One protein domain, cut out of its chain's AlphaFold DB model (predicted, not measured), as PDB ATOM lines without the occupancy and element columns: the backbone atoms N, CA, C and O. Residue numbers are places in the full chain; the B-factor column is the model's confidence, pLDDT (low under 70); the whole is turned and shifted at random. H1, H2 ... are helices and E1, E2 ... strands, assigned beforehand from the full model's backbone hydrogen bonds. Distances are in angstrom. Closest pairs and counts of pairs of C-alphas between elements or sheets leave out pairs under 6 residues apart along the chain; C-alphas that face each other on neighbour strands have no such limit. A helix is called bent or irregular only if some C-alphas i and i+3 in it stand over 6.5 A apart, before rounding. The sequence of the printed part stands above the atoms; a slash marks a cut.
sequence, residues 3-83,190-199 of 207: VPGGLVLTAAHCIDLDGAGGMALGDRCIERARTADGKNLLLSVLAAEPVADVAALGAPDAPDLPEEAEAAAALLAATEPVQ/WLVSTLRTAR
ATOM      1  N   VAL A   3      46.100  32.935  11.998       95.00
ATOM      2  CA  VAL A   3      46.378  31.970  13.069       95.00
ATOM      3  C   VAL A   3      46.140  30.534  12.564       95.00
ATOM      4  O   VAL A   3      45.604  30.346  11.466       95.00
ATOM      5  N   PRO A   4      46.552  29.491  13.313       93.75
ATOM      6  CA  PRO A   4      46.439  28.107  12.871       93.75
ATOM      7  C   PRO A   4      45.012  27.720  12.460       93.75
ATOM      8  O   PRO A   4      44.036  28.198  13.029       93.75
ATOM      9  N   GLY A   5      44.895  26.827  11.478       90.38
ATOM     10  CA  GLY A   5      43.601  26.423  10.915       90.38
ATOM     11  C   GLY A   5      43.106  27.307   9.771       90.38
ATOM     12  O   GLY A   5      41.954  27.170   9.376       90.38
ATOM     13  N   GLY A   6      43.958  28.193   9.239       92.12
ATOM     14  CA  GLY A   6      43.588  29.083   8.134       92.12
ATOM     15  C   GLY A   6      42.561  30.125   8.564       92.12
ATOM     16  O   GLY A   6      41.642  30.435   7.816       92.12
ATOM     17  N   LEU A   7      42.687  30.625   9.793       95.25
ATOM     18  CA  LEU A   7      41.736  31.561  10.380       95.25
ATOM     19  C   LEU A   7      42.358  32.945  10.491       95.25
ATOM     20  O   LEU A   7      43.538  33.083  10.813       95.25
ATOM     21  N   VAL A   8      41.544  33.974  10.288       96.31
ATOM     22  CA  VAL A   8      41.891  35.355  10.616       96.31
ATOM     23  C   VAL A   8      41.218  35.721  11.925       96.31
ATOM     24  O   VAL A   8      40.010  35.559  12.062       96.31
ATOM     25  N   LEU A   9      41.991  36.237  12.876       97.12
ATOM     26  CA  LEU A   9      41.444  36.850  14.082       97.12
ATOM     27  C   LEU A   9      41.518  38.373  13.994       97.12
ATOM     28  O   LEU A   9      42.502  38.925  13.478       97.12
ATOM     29  N   THR A  10      40.476  39.014  14.516       96.94
ATOM     30  CA  THR A  10      40.324  40.468  14.641       96.94
ATOM     31  C   THR A  10      39.385  40.808  15.807       96.94
ATOM     32  O   THR A  10      38.801  39.907  16.414       96.94
ATOM     33  N   ALA A  11      39.250  42.091  16.140       96.62
ATOM     34  CA  ALA A  11      38.252  42.560  17.097       96.62
ATOM     35  C   ALA A  11      36.857  42.560  16.453       96.62
ATOM     36  O   ALA A  11      36.721  42.838  15.260       96.62
ATOM     37  N   ALA A  12      35.819  42.244  17.227       96.38
ATOM     38  CA  ALA A  12      34.459  42.134  16.699       96.38
ATOM     39  C   ALA A  12      33.920  43.487  16.214       96.38
ATOM     40  O   ALA A  12      33.220  43.544  15.212       96.38
ATOM     41  N   HIS A  13      34.298  44.592  16.855       94.38
ATOM     42  CA  HIS A  13      33.904  45.925  16.388       94.38
ATOM     43  C   HIS A  13      34.616  46.379  15.098       94.38
ATOM     44  O   HIS A  13      34.327  47.462  14.592       94.38
ATOM     45  N   CYS A  14      35.579  45.606  14.582       94.25
ATOM     46  CA  CYS A  14      36.252  45.895  13.313       94.25
ATOM     47  C   CYS A  14      35.568  45.256  12.098       94.25
ATOM     48  O   CYS A  14      36.039  45.475  10.984       94.25
ATOM     49  N   ILE A  15      34.527  44.447  12.303       94.00
ATOM     50  CA  ILE A  15      33.742  43.841  11.225       94.00
ATOM     51  C   ILE A  15      32.364  44.499  11.145       94.00
ATOM     52  O   ILE A  15      31.847  44.991  12.151       94.00
ATOM     53  N   ASP A  16      31.769  44.507   9.957       91.12
ATOM     54  CA  ASP A  16      30.433  45.054   9.723       91.12
ATOM     55  C   ASP A  16      29.367  44.034  10.149       91.12
ATOM     56  O   ASP A  16      28.845  43.254   9.351       91.12
ATOM     57  N   LEU A  17      29.113  43.982  11.457       86.31
ATOM     58  CA  LEU A  17      28.150  43.082  12.082       86.31
ATOM     59  C   LEU A  17      27.019  43.894  12.726       86.31
ATOM     60  O   LEU A  17      27.178  44.426  13.824       86.31
ATOM     61  N   ASP A  18      25.859  43.951  12.072       85.50
ATOM     62  CA  ASP A  18      24.669  44.636  12.601       85.50
ATOM     63  C   ASP A  18      23.673  43.689  13.294       85.50
ATOM     64  O   ASP A  18      22.800  44.131  14.044       85.50
ATOM     65  N   GLY A  19      23.811  42.376  13.068       82.38
ATOM     66  CA  GLY A  19      22.910  41.356  13.605       82.38
ATOM     67  C   GLY A  19      21.459  41.509  13.135       82.38
ATOM     68  O   GLY A  19      20.549  41.009  13.796       82.38
ATOM     69  N   ALA A  20      21.229  42.210  12.024       86.25
ATOM     70  CA  ALA A  20      19.914  42.554  11.512       86.25
ATOM     71  C   ALA A  20      19.695  42.000  10.094       86.25
ATOM     72  O   ALA A  20      20.575  41.403   9.472       86.25
ATOM     73  N   GLY A  21      18.468  42.156   9.588       88.00
ATOM     74  CA  GLY A  21      18.111  41.798   8.215       88.00
ATOM     75  C   GLY A  21      18.474  40.355   7.857       88.00
ATOM     76  O   GLY A  21      18.119  39.423   8.576       88.00
ATOM     77  N   GLY A  22      19.188  40.190   6.743       83.81
ATOM     78  CA  GLY A  22      19.645  38.891   6.255       83.81
ATOM     79  C   GLY A  22      20.502  38.126   7.264       83.81
ATOM     80  O   GLY A  22      20.304  36.926   7.436       83.81
ATOM     81  N   MET A  23      21.388  38.804   8.007       85.19
ATOM     82  CA  MET A  23      22.257  38.143   8.994       85.19
ATOM     83  C   MET A  23      21.442  37.486  10.111       85.19
ATOM     84  O   MET A  23      21.736  36.365  10.523       85.19
ATOM     85  N   ALA A  24      20.363  38.141  10.555       86.31
ATOM     86  CA  ALA A  24      19.432  37.572  11.531       86.31
ATOM     87  C   ALA A  24      18.636  36.375  10.976       86.31
ATOM     88  O   ALA A  24      18.147  35.546  11.743       86.31
ATOM     89  N   LEU A  25      18.498  36.287   9.650       88.69
ATOM     90  CA  LEU A  25      17.800  35.212   8.941       88.69
ATOM     91  C   LEU A  25      18.734  34.076   8.490       88.69
ATOM     92  O   LEU A  25      18.254  33.090   7.931       88.69
ATOM     93  N   GLY A  26      20.036  34.179   8.773       82.88
ATOM     94  CA  GLY A  26      21.034  33.163   8.438       82.88
ATOM     95  C   GLY A  26      21.777  33.399   7.122       82.88
ATOM     96  O   GLY A  26      22.474  32.492   6.662       82.88
ATOM     97  N   ASP A  27      21.668  34.587   6.524       86.69
ATOM     98  CA  ASP A  27      22.534  34.965   5.409       86.69
ATOM     99  C   ASP A  27      23.994  35.016   5.871       86.69
ATOM    100  O   ASP A  27      24.318  35.387   7.004       86.69
ATOM    101  N   ARG A  28      24.901  34.654   4.962       84.88
ATOM    102  CA  ARG A  28      26.343  34.693   5.224       84.88
ATOM    103  C   ARG A  28      26.787  36.135   5.465       84.88
ATOM    104  O   ARG A  28      26.509  37.016   4.655       84.88
ATOM    105  N   CYS A  29      27.556  36.345   6.525       90.75
ATOM    106  CA  CYS A  29      28.246  37.605   6.772       90.75
ATOM    107  C   CYS A  29      29.619  37.564   6.079       90.75
ATOM    108  O   CYS A  29      30.492  36.773   6.452       90.75
ATOM    109  N   ILE A  30      29.777  38.376   5.028       92.50
ATOM    110  CA  ILE A  30      31.016  38.502   4.252       92.50
ATOM    111  C   ILE A  30      31.677  39.834   4.584       92.50
ATOM    112  O   ILE A  30      31.098  40.892   4.362       92.50
ATOM    113  N   GLU A  31      32.915  39.763   5.053       93.56
ATOM    114  CA  GLU A  31      33.724  40.910   5.444       93.56
ATOM    115  C   GLU A  31      34.834  41.167   4.420       93.56
ATOM    116  O   GLU A  31      35.416  40.229   3.860       93.56
ATOM    117  N   ARG A  32      35.169  42.443   4.195       93.06
ATOM    118  CA  ARG A  32      36.259  42.825   3.295       93.06
ATOM    119  C   ARG A  32      37.502  43.180   4.100       93.06
ATOM    120  O   ARG A  32      37.584  44.235   4.716       93.06
ATOM    121  N   ALA A  33      38.535  42.357   3.985       90.44
ATOM    122  CA  ALA A  33      39.848  42.653   4.540       90.44
ATOM    123  C   ALA A  33      40.769  43.276   3.482       90.44
ATOM    124  O   ALA A  33      40.736  42.901   2.309       90.44
ATOM    125  N   ARG A  34      41.640  44.197   3.904       89.06
ATOM    126  CA  ARG A  34      42.758  44.681   3.087       89.06
ATOM    127  C   ARG A  34      44.057  44.050   3.579       89.06
ATOM    128  O   ARG A  34      44.373  44.117   4.763       89.06
ATOM    129  N   THR A  35      44.813  43.451   2.671       86.06
ATOM    130  CA  THR A  35      46.132  42.874   2.950       86.06
ATOM    131  C   THR A  35      47.221  43.951   2.959       86.06
ATOM    132  O   THR A  35      47.034  45.056   2.444       86.06
ATOM    133  N   ALA A  36      48.394  43.629   3.511       81.62
ATOM    134  CA  ALA A  36      49.530  44.554   3.561       81.62
ATOM    135  C   ALA A  36      50.025  44.991   2.166       81.62
ATOM    136  O   ALA A  36      50.489  46.115   2.006       81.62
ATOM    137  N   ASP A  37      49.878  44.137   1.145       83.06
ATOM    138  CA  ASP A  37      50.191  44.453  -0.258       83.06
ATOM    139  C   ASP A  37      49.052  45.199  -0.988       83.06
ATOM    140  O   ASP A  37      49.112  45.404  -2.198       83.06
ATOM    141  N   GLY A  38      48.016  45.630  -0.258       84.50
ATOM    142  CA  GLY A  38      46.939  46.481  -0.763       84.50
ATOM    143  C   GLY A  38      45.819  45.746  -1.502       84.50
ATOM    144  O   GLY A  38      44.915  46.407  -2.019       84.50
ATOM    145  N   LYS A  39      45.834  44.410  -1.544       86.31
ATOM    146  CA  LYS A  39      44.745  43.620  -2.132       86.31
ATOM    147  C   LYS A  39      43.537  43.595  -1.204       86.31
ATOM    148  O   LYS A  39      43.661  43.643   0.019       86.31
ATOM    149  N   ASN A  40      42.355  43.504  -1.805       90.44
ATOM    150  CA  ASN A  40      41.125  43.253  -1.069       90.44
ATOM    151  C   ASN A  40      40.842  41.755  -1.084       90.44
ATOM    152  O   ASN A  40      40.953  41.111  -2.125       90.44
ATOM    153  N   LEU A  41      40.452  41.233   0.066       92.62
ATOM    154  CA  LEU A  41      40.073  39.850   0.271       92.62
ATOM    155  C   LEU A  41      38.664  39.816   0.849       92.62
ATOM    156  O   LEU A  41      38.361  40.599   1.750       92.62
ATOM    157  N   LEU A  42      37.823  38.915   0.353       94.75
ATOM    158  CA  LEU A  42      36.560  38.609   1.012       94.75
ATOM    159  C   LEU A  42      36.762  37.419   1.940       94.75
ATOM    160  O   LEU A  42      37.386  36.427   1.567       94.75
ATOM    161  N   LEU A  43      36.240  37.535   3.153       95.06
ATOM    162  CA  LEU A  43      36.292  36.502   4.176       95.06
ATOM    163  C   LEU A  43      34.888  36.286   4.735       95.06
ATOM    164  O   LEU A  43      34.124  37.233   4.884       95.06
ATOM    165  N   SER A  44      34.545  35.048   5.069       94.81
ATOM    166  CA  SER A  44      33.331  34.771   5.840       94.81
ATOM    167  C   SER A  44      33.600  34.955   7.323       94.81
ATOM    168  O   SER A  44      34.585  34.426   7.846       94.81
ATOM    169  N   VAL A  45      32.705  35.661   8.011       95.00
ATOM    170  CA  VAL A  45      32.679  35.699   9.474       95.00
ATOM    171  C   VAL A  45      32.159  34.352   9.964       95.00
ATOM    172  O   VAL A  45      31.001  34.000   9.754       95.00
ATOM    173  N   LEU A  46      33.037  33.574  10.596       94.75
ATOM    174  CA  LEU A  46      32.719  32.237  11.098       94.75
ATOM    175  C   LEU A  46      32.146  32.280  12.515       94.75
ATOM    176  O   LEU A  46      31.318  31.450  12.885       94.75
ATOM    177  N   ALA A  47      32.621  33.229  13.320       95.12
ATOM    178  CA  ALA A  47      32.074  33.545  14.630       95.12
ATOM    179  C   ALA A  47      32.447  34.973  15.028       95.12
ATOM    180  O   ALA A  47      33.543  35.443  14.715       95.12
ATOM    181  N   ALA A  48      31.572  35.612  15.795       95.19
ATOM    182  CA  ALA A  48      31.852  36.855  16.491       95.19
ATOM    183  C   ALA A  48      31.299  36.762  17.915       95.19
ATOM    184  O   ALA A  48      30.165  36.335  18.114       95.19
ATOM    185  N   GLU A  49      32.112  37.151  18.892       95.12
ATOM    186  CA  GLU A  49      31.714  37.342  20.282       95.12
ATOM    187  C   GLU A  49      31.839  38.842  20.594       95.12
ATOM    188  O   GLU A  49      32.940  39.321  20.896       95.12
ATOM    189  N   PRO A  50      30.747  39.616  20.454       92.31
ATOM    190  CA  PRO A  50      30.795  41.071  20.562       92.31
ATOM    191  C   PRO A  50      31.088  41.556  21.986       92.31
ATOM    192  O   PRO A  50      31.618  42.651  22.145       92.31
ATOM    193  N   VAL A  51      30.793  40.761  23.025       92.38
ATOM    194  CA  VAL A  51      31.036  41.165  24.423       92.38
ATOM    195  C   VAL A  51      32.516  41.050  24.775       92.38
ATOM    196  O   VAL A  51      33.100  41.955  25.382       92.38
ATOM    197  N   ALA A  52      33.139  39.935  24.392       93.81
ATOM    198  CA  ALA A  52      34.578  39.777  24.548       93.81
ATOM    199  C   ALA A  52      35.351  40.626  23.536       93.81
ATOM    200  O   ALA A  52      36.495  40.942  23.823       93.81
ATOM    201  N   ASP A  53      34.718  41.030  22.428       96.44
ATOM    202  CA  ASP A  53      35.265  41.818  21.323       96.44
ATOM    203  C   ASP A  53      36.281  41.050  20.465       96.44
ATOM    204  O   ASP A  53      37.420  41.465  20.249       96.44
ATOM    205  N   VAL A  54      35.859  39.893  19.955       97.56
ATOM    206  CA  VAL A  54      36.670  39.061  19.057       97.56
ATOM    207  C   VAL A  54      35.830  38.435  17.955       97.56
ATOM    208  O   VAL A  54      34.725  37.953  18.191       97.56
ATOM    209  N   ALA A  55      36.386  38.394  16.749       97.44
ATOM    210  CA  ALA A  55      35.822  37.681  15.617       97.44
ATOM    211  C   ALA A  55      36.864  36.762  14.973       97.44
ATOM    212  O   ALA A  55      38.066  37.054  14.950       97.44
ATOM    213  N   ALA A  56      36.377  35.644  14.446       97.38
ATOM    214  CA  ALA A  56      37.137  34.698  13.651       97.38
ATOM    215  C   ALA A  56      36.546  34.636  12.243       97.38
ATOM    216  O   ALA A  56      35.342  34.436  12.068       97.38
ATOM    217  N   LEU A  57      37.409  34.787  11.248       96.69
ATOM    218  CA  LEU A  57      37.048  34.771   9.841       96.69
ATOM    219  C   LEU A  57      37.819  33.673   9.109       96.69
ATOM    220  O   LEU A  57      38.910  33.281   9.528       96.69
ATOM    221  N   GLY A  58      37.268  33.202   7.999       95.12
ATOM    222  CA  GLY A  58      37.893  32.209   7.131       95.12
ATOM    223  C   GLY A  58      37.594  32.464   5.661       95.12
ATOM    224  O   GLY A  58      36.912  33.430   5.311       95.12
ATOM    225  N   ALA A  59      38.111  31.591   4.798       94.12
ATOM    226  CA  ALA A  59      37.770  31.619   3.381       94.12
ATOM    227  C   ALA A  59      36.241  31.502   3.204       94.12
ATOM    228  O   ALA A  59      35.614  30.719   3.925       94.12
ATOM    229  N   PRO A  60      35.633  32.271   2.285       92.38
ATOM    230  CA  PRO A  60      34.218  32.135   1.986       92.38
ATOM    231  C   PRO A  60      33.853  30.715   1.548       92.38
ATOM    232  O   PRO A  60      34.425  30.198   0.594       92.38
ATOM    233  N   ASP A  61      32.874  30.105   2.215       81.75
ATOM    234  CA  ASP A  61      32.241  28.868   1.746       81.75
ATOM    235  C   ASP A  61      31.009  29.239   0.914       81.75
ATOM    236  O   ASP A  61      29.861  29.230   1.374       81.75
ATOM    237  N   ALA A  62      31.280  29.744  -0.291       75.69
ATOM    238  CA  ALA A  62      30.274  30.380  -1.120       75.69
ATOM    239  C   ALA A  62      30.335  29.904  -2.577       75.69
ATOM    240  O   ALA A  62      31.238  30.311  -3.307       75.69
ATOM    241  N   PRO A  63      29.358  29.088  -3.035       80.56
ATOM    242  CA  PRO A  63      29.306  28.617  -4.424       80.56
ATOM    243  C   PRO A  63      29.236  29.746  -5.463       80.56
ATOM    244  O   PRO A  63      29.590  29.553  -6.621       80.56
ATOM    245  N   ASP A  64      28.755  30.911  -5.043       88.56
ATOM    246  CA  ASP A  64      28.606  32.143  -5.811       88.56
ATOM    247  C   ASP A  64      29.837  33.066  -5.769       88.56
ATOM    248  O   ASP A  64      29.853  34.053  -6.497       88.56
ATOM    249  N   LEU A  65      30.868  32.740  -4.976       88.00
ATOM    250  CA  LEU A  65      32.131  33.492  -4.866       88.00
ATOM    251  C   LEU A  65      33.366  32.572  -5.015       88.00
ATOM    252  O   LEU A  65      34.220  32.530  -4.122       88.00
ATOM    253  N   PRO A  66      33.469  31.767  -6.092       91.31
ATOM    254  CA  PRO A  66      34.528  30.765  -6.212       91.31
ATOM    255  C   PRO A  66      35.930  31.383  -6.323       91.31
ATOM    256  O   PRO A  66      36.872  30.856  -5.735       91.31
ATOM    257  N   GLU A  67      36.073  32.506  -7.032       92.19
ATOM    258  CA  GLU A  67      37.367  33.175  -7.216       92.19
ATOM    259  C   GLU A  67      37.859  33.803  -5.907       92.19
ATOM    260  O   GLU A  67      39.031  33.681  -5.546       92.19
ATOM    261  N   GLU A  68      36.964  34.438  -5.149       93.56
ATOM    262  CA  GLU A  68      37.297  35.023  -3.854       93.56
ATOM    263  C   GLU A  68      37.586  33.954  -2.799       93.56
ATOM    264  O   GLU A  68      38.504  34.128  -1.994       93.56
ATOM    265  N   ALA A  69      36.851  32.838  -2.823       92.31
ATOM    266  CA  ALA A  69      37.122  31.683  -1.976       92.31
ATOM    267  C   ALA A  69      38.522  31.111  -2.236       92.31
ATOM    268  O   ALA A  69      39.281  30.884  -1.288       92.31
ATOM    269  N   GLU A  70      38.900  30.941  -3.506       92.94
ATOM    270  CA  GLU A  70      40.228  30.462  -3.893       92.94
ATOM    271  C   GLU A  70      41.329  31.454  -3.495       92.94
ATOM    272  O   GLU A  70      42.328  31.057  -2.891       92.94
ATOM    273  N   ALA A  71      41.134  32.750  -3.749       92.50
ATOM    274  CA  ALA A  71      42.090  33.789  -3.375       92.50
ATOM    275  C   ALA A  71      42.309  33.858  -1.852       92.50
ATOM    276  O   ALA A  71      43.451  33.961  -1.389       92.50
ATOM    277  N   ALA A  72      41.232  33.761  -1.067       93.38
ATOM    278  CA  ALA A  72      41.304  33.709   0.388       93.38
ATOM    279  C   ALA A  72      42.033  32.454   0.869       93.38
ATOM    280  O   ALA A  72      42.983  32.562   1.646       93.38
ATOM    281  N   ALA A  73      41.651  31.277   0.374       92.38
ATOM    282  CA  ALA A  73      42.297  30.019   0.734       92.38
ATOM    283  C   ALA A  73      43.798  30.024   0.399       92.38
ATOM    284  O   ALA A  73      44.611  29.611   1.228       92.38
ATOM    285  N   ALA A  74      44.179  30.547  -0.770       92.31
ATOM    286  CA  ALA A  74      45.572  30.649  -1.192       92.31
ATOM    287  C   ALA A  74      46.391  31.556  -0.262       92.31
ATOM    288  O   ALA A  74      47.481  31.169   0.163       92.31
ATOM    289  N   LEU A  75      45.866  32.731   0.106       91.94
ATOM    290  CA  LEU A  75      46.547  33.628   1.044       91.94
ATOM    291  C   LEU A  75      46.707  32.981   2.426       91.94
ATOM    292  O   LEU A  75      47.789  33.030   3.014       91.94
ATOM    293  N   LEU A  76      45.637  32.369   2.941       91.44
ATOM    294  CA  LEU A  76      45.628  31.725   4.254       91.44
ATOM    295  C   LEU A  76      46.597  30.538   4.315       91.44
ATOM    296  O   LEU A  76      47.233  30.333   5.345       91.44
ATOM    297  N   ALA A  77      46.745  29.789   3.219       90.94
ATOM    298  CA  ALA A  77      47.688  28.679   3.119       90.94
ATOM    299  C   ALA A  77      49.146  29.134   2.934       90.94
ATOM    300  O   ALA A  77      50.059  28.471   3.425       90.94
ATOM    301  N   ALA A  78      49.376  30.245   2.228       91.12
ATOM    302  CA  ALA A  78      50.716  30.773   1.968       91.12
ATOM    303  C   ALA A  78      51.302  31.575   3.142       91.12
ATOM    304  O   ALA A  78      52.507  31.824   3.168       91.12
ATOM    305  N   THR A  79      50.471  32.000   4.099       90.69
ATOM    306  CA  THR A  79      50.916  32.816   5.235       90.69
ATOM    307  C   THR A  79      51.250  31.948   6.437       90.69
ATOM    308  O   THR A  79      50.433  31.141   6.877       90.69
ATOM    309  N   GLU A  80      52.434  32.149   7.014       91.69
ATOM    310  CA  GLU A  80      52.804  31.478   8.255       91.69
ATOM    311  C   GLU A  80      51.903  31.954   9.413       91.69
ATOM    312  O   GLU A  80      51.827  33.157   9.685       91.69
ATOM    313  N   PRO A  81      51.185  31.042  10.093       93.69
ATOM    314  CA  PRO A  81      50.252  31.425  11.140       93.69
ATOM    315  C   PRO A  81      50.967  31.787  12.443       93.69
ATOM    316  O   PRO A  81      51.821  31.039  12.932       93.69
ATOM    317  N   VAL A  82      50.514  32.869  13.084       94.25
ATOM    318  CA  VAL A  82      50.972  33.258  14.423       94.25
ATOM    319  C   VAL A  82      50.478  32.230  15.439       94.25
ATOM    320  O   VAL A  82      49.274  32.039  15.628       94.25
ATOM    321  N   GLN A  83      51.410  31.543  16.094       94.19
ATOM    322  CA  GLN A  83      51.082  30.499  17.061       94.19
ATOM    323  C   GLN A  83      50.475  31.095  18.327       94.19
ATOM    324  O   GLN A  83      50.945  32.108  18.831       94.19
ATOM    325  N   TRP A 190      34.407  24.986  19.170       94.25
ATOM    326  CA  TRP A 190      34.757  24.349  17.900       94.25
ATOM    327  C   TRP A 190      35.913  25.072  17.182       94.25
ATOM    328  O   TRP A 190      36.813  24.409  16.667       94.25
ATOM    329  N   LEU A 191      35.965  26.408  17.231       94.62
ATOM    330  CA  LEU A 191      37.096  27.188  16.714       94.62
ATOM    331  C   LEU A 191      38.330  26.999  17.587       94.62
ATOM    332  O   LEU A 191      39.423  26.784  17.071       94.62
ATOM    333  N   VAL A 192      38.162  27.006  18.911       92.12
ATOM    334  CA  VAL A 192      39.258  26.720  19.846       92.12
ATOM    335  C   VAL A 192      39.859  25.338  19.576       92.12
ATOM    336  O   VAL A 192      41.081  25.189  19.602       92.12
ATOM    337  N   SER A 193      39.032  24.339  19.262       90.00
ATOM    338  CA  SER A 193      39.492  23.013  18.848       90.00
ATOM    339  C   SER A 193      40.349  23.092  17.583       90.00
ATOM    340  O   SER A 193      41.478  22.604  17.599       90.00
ATOM    341  N   THR A 194      39.883  23.782  16.537       90.25
ATOM    342  CA  THR A 194      40.642  24.009  15.294       90.25
ATOM    343  C   THR A 194      42.002  24.663  15.557       90.25
ATOM    344  O   THR A 194      43.039  24.152  15.119       90.25
ATOM    345  N   LEU A 195      42.023  25.740  16.353       89.00
ATOM    346  CA  LEU A 195      43.243  26.450  16.766       89.00
ATOM    347  C   LEU A 195      44.204  25.543  17.552       89.00
ATOM    348  O   LEU A 195      45.430  25.688  17.480       89.00
ATOM    349  N   ARG A 196      43.663  24.594  18.327       82.12
ATOM    350  CA  ARG A 196      44.446  23.651  19.130       82.12
ATOM    351  C   ARG A 196      45.059  22.533  18.290       82.12
ATOM    352  O   ARG A 196      46.227  22.204  18.520       82.12
ATOM    353  N   THR A 197      44.317  22.002  17.320       75.62
ATOM    354  CA  THR A 197      44.718  20.856  16.488       75.62
ATOM    355  C   THR A 197      45.669  21.206  15.351       75.62
ATOM    356  O   THR A 197      46.393  20.339  14.885       75.62
ATOM    357  N   ALA A 198      45.718  22.462  14.911       68.12
ATOM    358  CA  ALA A 198      46.476  22.866  13.727       68.12
ATOM    359  C   ALA A 198      48.021  22.894  13.887       68.12
ATOM    360  O   ALA A 198      48.719  23.466  13.051       68.12
ATOM    361  N   ARG A 199      48.593  22.236  14.910       52.72
ATOM    362  CA  ARG A 199      50.036  21.943  14.948       52.72
ATOM    363  C   ARG A 199      50.334  20.760  14.020       52.72
ATOM    364  O   ARG A 199      50.140  19.626  14.425       52.72
TER     365      ARG A 199
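This is residues 3 to 83 and 190 to 199 of the 207 residues of an uncharacterized protein of Urbifossiella limnaea (UniProt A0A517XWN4). Look first for a strongly twisted and curled sheet of four antiparallel strands, with the helix H2 packed across one end of it, over the first half of the long bent strand E3. The helix H3, printed after a cut, only grazes this sheet, and residues 20 to 27, with the tiny helix H1, stick out as a loop on their own. The printed part has 91 residues, with four named strands and three named helices in the order E1 H1 E2 E3 E4 H2 H3; the sheet's order is E1 E4 E3 E2, and the class is mixed, helices and strands. The whole is compact, with a radius of gyration of the C-alphas of 13.1 A, and spans 36 by 30 by 24 A.

Start at E3, residues 40 to 49, an inner strand that bends by 70 degrees at residue 46. Its pairing is staggered: residues 40 to 44 pair with E2, residues 30 to 34, and residues 44 to 49 pair with E4, residues 54 to 58. E2 and E3 form a hairpin, antiparallel at 124 degrees; look there for N 31 and O 43 at 2.8 A, within hydrogen-bond range. E3 and E4 form a second hairpin, antiparallel at 133 degrees, with N 49 and O 54 at 2.8 A. E2, E3 and E4 make a meander, each strand the antiparallel neighbour of the one before. On the other side of E4 from E3 you find the edge strand E1, residues 7 to 10, antiparallel to E4 at 149 degrees, with N 8 and O 57 at 2.8 A. E2 is the other edge strand and is apart from E1. From edge to edge the strands' lines turn by 101 degrees and the way across the sheet turns by 81 degrees. Now move to H2, residues 66 to 78, which is on the sheet at a height of 8.7 A. It lies over E3 and runs across the strands, at 72 degrees to E3 on the local plane; the closest C-alphas of the two, those of Leu 42 and Glu 68, are 6.1 A apart. H3, residues 190 to 197, only grazes the sheet with its residues 191 to 195, and it is apart from H2. H1, residues 21 to 24, is not on the sheet and is apart from E3, E4, H2 and H3. In H2 and H3 every O i to N i+4 pair is within hydrogen-bond range; H1 is too short for such a pair, and its 1 pair of O i and N i+3 is within range.

Find C-alpha 7 at (41.736, 31.561, 10.380), where E1 begins; it runs 10.0 A to C-alpha 10. H1 measures 5.5 A from Gly 21 to Ala 24, and E2 measures 13.3 A from Ile 30 to Arg 34. Find C-alpha 40 at (41.125, 43.253, -1.069); from there E3, the longest strand, runs 24.1 A to C-alpha 49. E4 covers 13.8 A from Val 54 to Gly 58. H2, the longest helix, covers 18.1 A from Pro 66 to Ala 78. H3 runs 10.6 A from Trp 190 and ends with C-alpha 197 at (44.718, 20.856, 16.488).

The two C-alphas farthest apart, those of Gly 21 and Arg 199, are 38.2 A from each other. Without residues 20 to 27, which stand free, the body spans 34 by 32 by 26 A. Residues 84 to 189 are not printed, and C-alphas 83 and 190 are 17.5 A apart across this cut. Of the links that are printed whole, H1 to E2, E2 to E3 and E3 to E4 are tight, E1 to H1 and E4 to H2 are short, and none is long. In the B-factor column the mean pLDDT of the printed part is 90.3; residues 198 to 199 are under 70.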